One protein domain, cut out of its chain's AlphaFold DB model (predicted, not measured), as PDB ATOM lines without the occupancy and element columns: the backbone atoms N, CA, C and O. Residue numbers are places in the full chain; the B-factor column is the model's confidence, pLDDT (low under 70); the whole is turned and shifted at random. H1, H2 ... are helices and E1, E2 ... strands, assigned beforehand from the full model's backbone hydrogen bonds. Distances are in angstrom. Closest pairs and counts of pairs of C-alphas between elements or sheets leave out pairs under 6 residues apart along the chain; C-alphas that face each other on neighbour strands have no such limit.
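What this domain is: This is residues 15 to 90 of the 115 residues of an uncharacterized protein of Thermoproteales archaeon (UniProt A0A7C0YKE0). Two separate two-stranded hairpins, E1 with E2 and E3 with E4, sit near each other at one end of a rod; the long helix H1 slants away from them through the middle to a shorter helix, H2, set crosswise near its far end. Residues 82 to 90, of which 82 is the last residue of H2, stick out as a free tail. The printed part has 76 residues with two named helices and four named strands, in the order E1, E2, H1, E3, E4, H2; each sheet is an antiparallel pair, and the class is mixed, helices and strands. The whole is loose, with a radius of gyration of the C-alphas of 15.1 A and spans of 51 by 23 by 19 A.

How they stand to each other: E1, residues 15 to 18, and E2, residues 21 to 25, form an antiparallel hairpin at 141 degrees, with N 16 and O 23 2.9 A apart, within hydrogen-bond range. A tight link leads to H1, residues 27 to 44. E3, residues 53 to 57, and E4, residues 60 to 64, form the other hairpin at 149 degrees, with N 62 and O 55 2.8 A apart, within range. E2 and E4 are near each other, while E2 and E3 are apart. The closest C-alphas of H1 and E4, those of Leu 33 and Ile 63, are 7.6 A apart. H2, residues 71 to 82, touches H1 about perpendicular, at 79 degrees, through residues 73 to 78 of H2 and 39 to 43 of H1 alone; the closest C-alphas are those of Val 43 and Leu 74, 5.8 A. In H1 and H2 every O i to N i+4 pair is within hydrogen-bond range.

Where its parts are: E1 begins at C-alpha 15, (56.156, 24.487, 29.187), and measures 9.8 A; E2 measures 12.9 A. H1 runs 25.4 A to C-alpha 44 at (38.183, 27.589, 47.016). E3 measures 12.8 A and E4 13.0 A. H2 runs 16.5 A and ends at C-alpha 82, (25.426, 22.521, 38.051).

The domain as a whole: The C-alphas farthest apart, those of Arg 58 and Arg 90, are 51.7 A apart. The printed part has no cut and no long link. Without residues 82 to 90, which stand free, the body spans 40 by 22 by 18 A. The mean pLDDT of the printed part is 84.1; residues 65 to 66 and 86 to 90 are under 70.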
ATOM      1  N   VAL A  15      55.259  23.830  28.228       93.62
ATOM      2  CA  VAL A  15      56.156  24.487  29.187       93.62
ATOM      3  C   VAL A  15      55.352  25.476  30.019       93.62
ATOM      4  O   VAL A  15      54.721  26.378  29.476       93.62
ATOM      5  N   ILE A  16      55.396  25.317  31.339       91.56
ATOM      6  CA  ILE A  16      54.772  26.236  32.295       91.56
ATOM      7  C   ILE A  16      55.840  27.072  32.999       91.56
ATOM      8  O   ILE A  16      56.980  26.629  33.164       91.56
ATOM      9  N   LEU A  17      55.464  28.274  33.432       90.38
ATOM     10  CA  LEU A  17      56.337  29.171  34.181       90.38
ATOM     11  C   LEU A  17      55.893  29.225  35.644       90.38
ATOM     12  O   LEU A  17      54.826  29.750  35.946       90.38
ATOM     13  N   GLN A  18      56.732  28.722  36.545       85.00
ATOM     14  CA  GLN A  18      56.527  28.809  37.991       85.00
ATOM     15  C   GLN A  18      57.721  29.535  38.613       85.00
ATOM     16  O   GLN A  18      58.862  29.118  38.412       85.00
ATOM     17  N   ASP A  19      57.484  30.631  39.336       83.12
ATOM     18  CA  ASP A  19      58.535  31.448  39.970       83.12
ATOM     19  C   ASP A  19      59.721  31.753  39.039       83.12
ATOM     20  O   ASP A  19      60.891  31.554  39.377       83.12
ATOM     21  N   LYS A  20      59.403  32.210  37.819       84.00
ATOM     22  CA  LYS A  20      60.364  32.528  36.743       84.00
ATOM     23  C   LYS A  20      61.169  31.327  36.223       84.00
ATOM     24  O   LYS A  20      62.148  31.513  35.505       84.00
ATOM     25  N   ARG A  21      60.771  30.095  36.545       84.69
ATOM     26  CA  ARG A  21      61.405  28.866  36.054       84.69
ATOM     27  C   ARG A  21      60.491  28.131  35.097       84.69
ATOM     28  O   ARG A  21      59.299  27.979  35.348       84.69
ATOM     29  N   GLN A  22      61.087  27.651  34.017       90.38
ATOM     30  CA  GLN A  22      60.405  26.836  33.028       90.38
ATOM     31  C   GLN A  22      60.354  25.384  33.501       90.38
ATOM     32  O   GLN A  22      61.374  24.802  33.871       90.38
ATOM     33  N   ILE A  23      59.160  24.808  33.485       91.12
ATOM     34  CA  ILE A  23      58.912  23.404  33.792       91.12
ATOM     35  C   ILE A  23      58.280  22.785  32.554       91.12
ATOM     36  O   ILE A  23      57.203  23.192  32.128       91.12
ATOM     37  N   ALA A  24      58.954  21.796  31.981       93.94
ATOM     38  CA  ALA A  24      58.484  21.111  30.789       93.94
ATOM     39  C   ALA A  24      57.690  19.861  31.173       93.94
ATOM     40  O   ALA A  24      58.205  19.022  31.913       93.94
ATOM     41  N   LEU A  25      56.471  19.714  30.668       93.94
ATOM     42  CA  LEU A  25      55.561  18.602  30.937       93.94
ATOM     43  C   LEU A  25      55.122  17.952  29.620       93.94
ATOM     44  O   LEU A  25      55.035  18.615  28.588       93.94
ATOM     45  N   CYS A  26      54.865  16.645  29.648       95.38
ATOM     46  CA  CYS A  26      54.096  15.993  28.585       95.38
ATOM     47  C   CYS A  26      52.594  16.229  28.799       95.38
ATOM     48  O   CYS A  26      52.176  16.628  29.890       95.38
ATOM     49  N   ASP A  27      51.782  15.915  27.790       94.50
ATOM     50  CA  ASP A  27      50.331  16.131  27.823       94.50
ATOM     51  C   ASP A  27      49.655  15.453  29.019       94.50
ATOM     52  O   ASP A  27      48.755  16.031  29.626       94.50
ATOM     53  N   ASN A  28      50.101  14.250  29.397       94.12
ATOM     54  CA  ASN A  28      49.507  13.530  30.520       94.12
ATOM     55  C   ASN A  28      49.739  14.258  31.855       94.12
ATOM     56  O   ASN A  28      48.791  14.543  32.581       94.12
ATOM     57  N   HIS A  29      50.986  14.627  32.156       94.00
ATOM     58  CA  HIS A  29      51.302  15.324  33.409       94.00
ATOM     59  C   HIS A  29      50.779  16.763  33.430       94.00
ATOM     60  O   HIS A  29      50.488  17.297  34.499       94.00
ATOM     61  N   PHE A  30      50.641  17.396  32.263       93.56
ATOM     62  CA  PHE A  30      49.976  18.687  32.170       93.56
ATOM     63  C   PHE A  30      48.483  18.572  32.511       93.56
ATOM     64  O   PHE A  30      48.003  19.336  33.342       93.56
ATOM     65  N   ARG A  31      47.775  17.561  31.988       94.00
ATOM     66  CA  ARG A  31      46.369  17.297  32.351       94.00
ATOM     67  C   ARG A  31      46.189  16.981  33.832       94.00
ATOM     68  O   ARG A  31      45.239  17.458  34.440       94.00
ATOM     69  N   GLU A  32      47.099  16.217  34.436       91.69
ATOM     70  CA  GLU A  32      47.064  15.954  35.884       91.69
ATOM     71  C   GLU A  32      47.192  17.245  36.708       91.69
ATOM     72  O   GLU A  32      46.481  17.428  37.701       91.69
ATOM     73  N   LEU A  33      48.066  18.161  36.277       91.38
ATOM     74  CA  LEU A  33      48.212  19.483  36.879       91.38
ATOM     75  C   LEU A  33      46.950  20.342  36.683       91.38
ATOM     76  O   LEU A  33      46.484  20.955  37.644       91.38
ATOM     77  N   GLU A  34      46.385  20.377  35.475       91.75
ATOM     78  CA  GLU A  34      45.133  21.088  35.188       91.75
ATOM     79  C   GLU A  34      43.985  20.566  36.055       91.75
ATOM     80  O   GLU A  34      43.302  21.349  36.717       91.75
ATOM     81  N   ASP A  35      43.811  19.247  36.130       90.69
ATOM     82  CA  ASP A  35      42.795  18.607  36.962       90.69
ATOM     83  C   ASP A  35      42.956  18.978  38.437       90.69
ATOM     84  O   ASP A  35      41.966  19.213  39.141       90.69
ATOM     85  N   LEU A  36      44.195  19.025  38.930       89.38
ATOM     86  CA  LEU A  36      44.487  19.427  40.298       89.38
ATOM     87  C   LEU A  36      44.090  20.888  40.545       89.38
ATOM     88  O   LEU A  36      43.364  21.171  41.504       89.38
ATOM     89  N   LEU A  37      44.507  21.800  39.663       90.62
ATOM     90  CA  LEU A  37      44.157  23.219  39.736       90.62
ATOM     91  C   LEU A  37      42.639  23.415  39.689       90.62
ATOM     92  O   LEU A  37      42.081  24.105  40.540       90.62
ATOM     93  N   ILE A  38      41.943  22.747  38.770       89.88
ATOM     94  CA  ILE A  38      40.484  22.827  38.639       89.88
ATOM     95  C   ILE A  38      39.797  22.347  39.920       89.88
ATOM     96  O   ILE A  38      38.892  23.017  40.423       89.88
ATOM     97  N   LYS A  39      40.226  21.218  40.498       89.88
ATOM     98  CA  LYS A  39      39.650  20.699  41.753       89.88
ATOM     99  C   LYS A  39      39.787  21.705  42.893       89.88
ATOM    100  O   LYS A  39      38.823  21.925  43.630       89.88
ATOM    101  N   ILE A  40      40.954  22.329  43.027       88.62
ATOM    102  CA  ILE A  40      41.202  23.335  44.065       88.62
ATOM    103  C   ILE A  40      40.374  24.597  43.792       88.62
ATOM    104  O   ILE A  40      39.694  25.081  44.700       88.62
ATOM    105  N   ALA A  41      40.356  25.078  42.546       89.50
ATOM    106  CA  ALA A  41      39.583  26.241  42.117       89.50
ATOM    107  C   ALA A  41      38.086  26.062  42.385       89.50
ATOM    108  O   ALA A  41      37.442  26.973  42.893       89.50
ATOM    109  N   ILE A  42      37.530  24.878  42.116       88.81
ATOM    110  CA  ILE A  42      36.122  24.583  42.399       88.81
ATOM    111  C   ILE A  42      35.832  24.762  43.889       88.81
ATOM    112  O   ILE A  42      34.831  25.381  44.242       88.81
ATOM    113  N   VAL A  43      36.686  24.226  44.764       87.00
ATOM    114  CA  VAL A  43      36.444  24.236  46.213       87.00
ATOM    115  C   VAL A  43      36.688  25.613  46.830       87.00
ATOM    116  O   VAL A  43      35.876  26.057  47.643       87.00
ATOM    117  N   LYS A  44      37.766  26.299  46.439       85.62
ATOM    118  CA  LYS A  44      38.183  27.589  47.016       85.62
ATOM    119  C   LYS A  44      37.661  28.820  46.274       85.62
ATOM    120  O   LYS A  44      37.700  29.917  46.819       85.62
ATOM    121  N   GLY A  45      37.182  28.656  45.046       84.69
ATOM    122  CA  GLY A  45      36.764  29.732  44.145       84.69
ATOM    123  C   GLY A  45      37.886  30.287  43.260       84.69
ATOM    124  O   GLY A  45      37.593  30.818  42.195       84.69
ATOM    125  N   LYS A  46      39.156  30.148  43.662       87.25
ATOM    126  CA  LYS A  46      40.337  30.541  42.877       87.25
ATOM    127  C   LYS A  46      41.570  29.737  43.287       87.25
ATOM    128  O   LYS A  46      41.614  29.223  44.407       87.25
ATOM    129  N   ILE A  47      42.545  29.653  42.389       89.75
ATOM    130  CA  ILE A  47      43.893  29.143  42.657       89.75
ATOM    131  C   ILE A  47      44.861  29.679  41.597       89.75
ATOM    132  O   ILE A  47      44.499  29.785  40.424       89.75
ATOM    133  N   HIS A  48      46.085  29.988  42.003       86.56
ATOM    134  CA  HIS A  48      47.199  30.314  41.122       86.56
ATOM    135  C   HIS A  48      48.243  29.195  41.138       86.56
ATOM    136  O   HIS A  48      48.433  28.515  42.141       86.56
ATOM    137  N   LEU A  49      48.966  29.025  40.027       86.06
ATOM    138  CA  LEU A  49      50.005  27.995  39.897       86.06
ATOM    139  C   LEU A  49      51.075  28.088  41.000       86.06
ATOM    140  O   LEU A  49      51.521  27.067  41.509       86.06
ATOM    141  N   ASN A  50      51.444  29.311  41.392       84.38
ATOM    142  CA  ASN A  50      52.450  29.571  42.428       84.38
ATOM    143  C   ASN A  50      51.976  29.201  43.845       84.38
ATOM    144  O   ASN A  50      52.781  29.198  44.768       84.38
ATOM    145  N   GLU A  51      50.688  28.906  44.033       84.44
ATOM    146  CA  GLU A  51      50.156  28.419  45.309       84.44
ATOM    147  C   GLU A  51      50.295  26.891  45.457       84.44
ATOM    148  O   GLU A  51      49.953  26.356  46.508       84.44
ATOM    149  N   LEU A  52      50.760  26.172  44.424       84.88
ATOM    150  CA  LEU A  52      51.049  24.736  44.502       84.88
ATOM    151  C   LEU A  52      52.494  24.468  44.942       84.88
ATOM    152  O   LEU A  52      53.426  25.162  44.530       84.88
ATOM    153  N   ASP A  53      52.689  23.381  45.691       81.81
ATOM    154  CA  ASP A  53      54.008  22.943  46.137       81.81
ATOM    155  C   ASP A  53      54.646  21.979  45.129       81.81
ATOM    156  O   ASP A  53      54.287  20.807  44.996       81.81
ATOM    157  N   PHE A  54      55.667  22.465  44.428       84.31
ATOM    158  CA  PHE A  54      56.463  21.652  43.512       84.31
ATOM    159  C   PHE A  54      57.730  21.163  44.217       84.31
ATOM    160  O   PHE A  54      58.751  21.857  44.271       84.31
ATOM    161  N   LYS A  55      57.697  19.934  44.743       83.62
ATOM    162  CA  LYS A  55      58.877  19.316  45.357       83.62
ATOM    163  C   LYS A  55      59.885  18.927  44.286       83.62
ATOM    164  O   LYS A  55      59.598  18.141  43.384       83.62
ATOM    165  N   ARG A  56      61.110  19.439  44.405       78.44
ATOM    166  CA  ARG A  56      62.202  19.107  43.480       78.44
ATOM    167  C   ARG A  56      62.997  17.902  43.958       78.44
ATOM    168  O   ARG A  56      63.397  17.810  45.114       78.44
ATOM    169  N   ARG A  57      63.284  17.002  43.024       78.56
ATOM    170  CA  ARG A  57      64.193  15.861  43.175       78.56
ATOM    171  C   ARG A  57      65.205  15.938  42.030       78.56
ATOM    172  O   ARG A  57      64.955  15.424  40.938       78.56
ATOM    173  N   ARG A  58      66.350  16.593  42.269       78.31
ATOM    174  CA  ARG A  58      67.371  16.903  41.244       78.31
ATOM    175  C   ARG A  58      66.761  17.711  40.082       78.31
ATOM    176  O   ARG A  58      66.297  18.821  40.311       78.31
ATOM    177  N   ASN A  59      66.704  17.132  38.881       74.06
ATOM    178  CA  ASN A  59      66.147  17.755  37.672       74.06
ATOM    179  C   ASN A  59      64.668  17.425  37.441       74.06
ATOM    180  O   ASN A  59      64.120  17.792  36.405       74.06
ATOM    181  N   LYS A  60      64.036  16.692  38.362       84.56
ATOM    182  CA  LYS A  60      62.635  16.302  38.247       84.56
ATOM    183  C   LYS A  60      61.772  16.957  39.322       84.56
ATOM    184  O   LYS A  60      62.260  17.316  40.396       84.56
ATOM    185  N   ILE A  61      60.489  17.100  39.024       85.88
ATOM    186  CA  ILE A  61      59.475  17.688  39.890       85.88
ATOM    187  C   ILE A  61      58.429  16.648  40.289       85.88
ATOM    188  O   ILE A  61      58.054  15.781  39.501       85.88
ATOM    189  N   LEU A  62      57.970  16.755  41.527       83.62
ATOM    190  CA  LEU A  62      56.779  16.103  42.038       83.62
ATOM    191  C   LEU A  62      55.782  17.207  42.387       83.62
ATOM    192  O   LEU A  62      56.139  18.164  43.076       83.62
ATOM    193  N   ILE A  63      54.561  17.080  41.883       81.44
ATOM    194  CA  ILE A  63      53.493  18.046  42.126       81.44
ATOM    195  C   ILE A  63      52.735  17.554  43.351       81.44
ATOM    196  O   ILE A  63      52.073  16.520  43.296       81.44
ATOM    197  N   GLU A  64      52.852  18.269  44.464       73.06
ATOM    198  CA  GLU A  64      52.064  18.002  45.657       73.06
ATOM    199  C   GLU A  64      51.117  19.173  45.916       73.06
ATOM    200  O   GLU A  64      51.455  20.345  45.762       73.06
ATOM    201  N   SER A  65      49.893  18.848  46.317       69.06
ATOM    202  CA  SER A  65      48.953  19.843  46.809       69.06
ATOM    203  C   SER A  65      48.995  19.829  48.325       69.06
ATOM    204  O   SER A  65      48.548  18.867  48.947       69.06
ATOM    205  N   SER A  66      49.454  20.920  48.930       69.19
ATOM    206  CA  SER A  66      49.246  21.193  50.357       69.19
ATOM    207  C   SER A  66      47.770  21.480  50.673       69.19
ATOM    208  O   SER A  66      47.353  21.468  51.834       69.19
ATOM    209  N   PHE A  67      46.926  21.649  49.649       75.06
ATOM    210  CA  PHE A  67      45.480  21.715  49.807       75.06
ATOM    211  C   PHE A  67      44.873  20.318  49.922       75.06
ATOM    212  O   PHE A  67      44.859  19.537  48.968       75.06
ATOM    213  N   ASN A  68      44.292  20.040  51.087       75.31
ATOM    214  CA  ASN A  68      43.496  18.842  51.312       75.31
ATOM    215  C   ASN A  68      42.091  19.026  50.711       75.31
ATOM    216  O   ASN A  68      41.163  19.495  51.374       75.31
ATOM    217  N   VAL A  69      41.942  18.700  49.425       80.00
ATOM    218  CA  VAL A  69      40.643  18.706  48.742       80.00
ATOM    219  C   VAL A  69      39.917  17.394  49.038       80.00
ATOM    220  O   VAL A  69      40.144  16.376  48.386       80.00
ATOM    221  N   LYS A  70      39.005  17.415  50.016       84.75
ATOM    222  CA  LYS A  70      38.150  16.257  50.305       84.75
ATOM    223  C   LYS A  70      37.165  16.039  49.160       84.75
ATOM    224  O   LYS A  70      36.449  16.954  48.748       84.75
ATOM    225  N   GLU A  71      37.039  14.793  48.710       84.25
ATOM    226  CA  GLU A  71      36.130  14.433  47.615       84.25
ATOM    227  C   GLU A  71      34.669  14.832  47.907       84.25
ATOM    228  O   GLU A  71      33.932  15.256  47.014       84.25
ATOM    229  N   LYS A  72      34.254  14.765  49.178       86.94
ATOM    230  CA  LYS A  72      32.922  15.193  49.628       86.94
ATOM    231  C   LYS A  72      32.665  16.677  49.345       86.94
ATOM    232  O   LYS A  72      31.580  17.021  48.869       86.94
ATOM    233  N   ASP A  73      33.649  17.532  49.604       85.75
ATOM    234  CA  ASP A  73      33.529  18.981  49.435       85.75
ATOM    235  C   ASP A  73      33.520  19.351  47.954       85.75
ATOM    236  O   ASP A  73      32.655  20.113  47.513       85.75
ATOM    237  N   LEU A  74      34.382  18.705  47.161       87.62
ATOM    238  CA  LEU A  74      34.381  18.825  45.706       87.62
ATOM    239  C   LEU A  74      33.011  18.451  45.117       87.62
ATOM    240  O   LEU A  74      32.411  19.239  44.386       87.62
ATOM    241  N   ARG A  75      32.453  17.290  45.494       85.69
ATOM    242  CA  ARG A  75      31.124  16.844  45.031       85.69
ATOM    243  C   ARG A  75      30.017  17.815  45.439       85.69
ATOM    244  O   ARG A  75      29.126  18.097  44.633       85.69
ATOM    245  N   LYS A  76      30.047  18.331  46.674       86.69
ATOM    246  CA  LYS A  76      29.063  19.312  47.166       86.69
ATOM    247  C   LYS A  76      29.123  20.597  46.338       86.69
ATOM    248  O   LYS A  76      28.085  21.089  45.897       86.69
ATOM    249  N   ARG A  77      30.329  21.100  46.069       85.81
ATOM    250  CA  ARG A  77      30.533  22.340  45.318       85.81
ATOM    251  C   ARG A  77      30.196  22.175  43.835       85.81
ATOM    252  O   ARG A  77      29.454  22.993  43.298       85.81
ATOM    253  N   MET A  78      30.567  21.060  43.207       84.31
ATOM    254  CA  MET A  78      30.148  20.734  41.836       84.31
ATOM    255  C   MET A  78      28.623  20.675  41.685       84.31
ATOM    256  O   MET A  78      28.085  21.210  40.719       84.31
ATOM    257  N   LYS A  79      27.895  20.079  42.644       82.81
ATOM    258  CA  LYS A  79      26.417  20.098  42.631       82.81
ATOM    259  C   LYS A  79      25.868  21.523  42.656       82.81
ATOM    260  O   LYS A  79      24.924  21.817  41.931       82.81
ATOM    261  N   SER A  80      26.476  22.407  43.449       80.44
ATOM    262  CA  SER A  80      26.079  23.817  43.493       80.44
ATOM    263  C   SER A  80      26.440  24.600  42.228       80.44
ATOM    264  O   SER A  80      25.789  25.598  41.954       80.44
ATOM    265  N   ILE A  81      27.424  24.151  41.443       80.81
ATOM    266  CA  ILE A  81      27.777  24.769  40.157       80.81
ATOM    267  C   ILE A  81      26.812  24.321  39.054       80.81
ATOM    268  O   ILE A  81      26.415  25.136  38.229       80.81
ATOM    269  N   LYS A  82      26.351  23.059  39.070       76.44
ATOM    270  CA  LYS A  82      25.426  22.521  38.051       76.44
ATOM    271  C   LYS A  82      24.166  23.373  37.843       76.44
ATOM    272  O   LYS A  82      23.712  23.473  36.709       76.44
ATOM    273  N   LYS A  83      23.637  24.013  38.897       73.06
ATOM    274  CA  LYS A  83      22.476  24.923  38.784       73.06
ATOM    275  C   LYS A  83      22.755  26.177  37.945       73.06
ATOM    276  O   LYS A  83      21.822  26.719  37.376       73.06
ATOM    277  N   TYR A  84      24.012  26.608  37.839       77.38
ATOM    278  CA  TYR A  84      24.413  27.761  37.025       77.38
ATOM    279  C   TYR A  84      24.772  27.387  35.584       77.38
ATOM    280  O   TYR A  84      24.889  28.262  34.740       77.38
ATOM    281  N   LEU A  85      24.926  26.094  35.283       76.00
ATOM    282  CA  LEU A  85      25.268  25.610  33.942       76.00
ATOM    283  C   LEU A  85      24.033  25.353  33.062       76.00
ATOM    284  O   LEU A  85      24.160  24.764  31.994       76.00
ATOM    285  N   GLY A  86      22.827  25.695  33.533       69.12
ATOM    286  CA  GLY A  86      21.577  25.367  32.833       69.12
ATOM    287  C   GLY A  86      21.320  23.859  32.709       69.12
ATOM    288  O   GLY A  86      20.472  23.427  31.933       69.12
ATOM    289  N   ILE A  87      22.047  23.030  33.467       69.62
ATOM    290  CA  ILE A  87      21.933  21.574  33.397       69.62
ATOM    291  C   ILE A  87      20.673  21.146  34.144       69.62
ATOM    292  O   ILE A  87      20.646  21.130  35.376       69.62
ATOM    293  N   ILE A  88      19.651  20.726  33.402       68.50
ATOM    294  CA  ILE A  88      18.424  20.170  33.974       68.50
ATOM    295  C   ILE A  88      18.680  18.694  34.347       68.50
ATOM    296  O   ILE A  88      18.855  17.858  33.455       68.50
ATOM    297  N   PRO A  89      18.687  18.318  35.646       62.91
ATOM    298  CA  PRO A  89      19.109  16.984  36.091       62.91
ATOM    299  C   PRO A  89      18.300  15.834  35.484       62.91
ATOM    300  O   PRO A  89      18.834  14.747  35.274       62.91
ATOM    301  N   ARG A  90      17.023  16.087  35.167       66.88
ATOM    302  CA  ARG A  90      16.090  15.123  34.565       66.88
ATOM    303  C   ARG A  90      16.532  14.631  33.181       66.88
ATOM    304  O   ARG A  90      16.121  13.550  32.780       66.88
TER     305      ARG A  90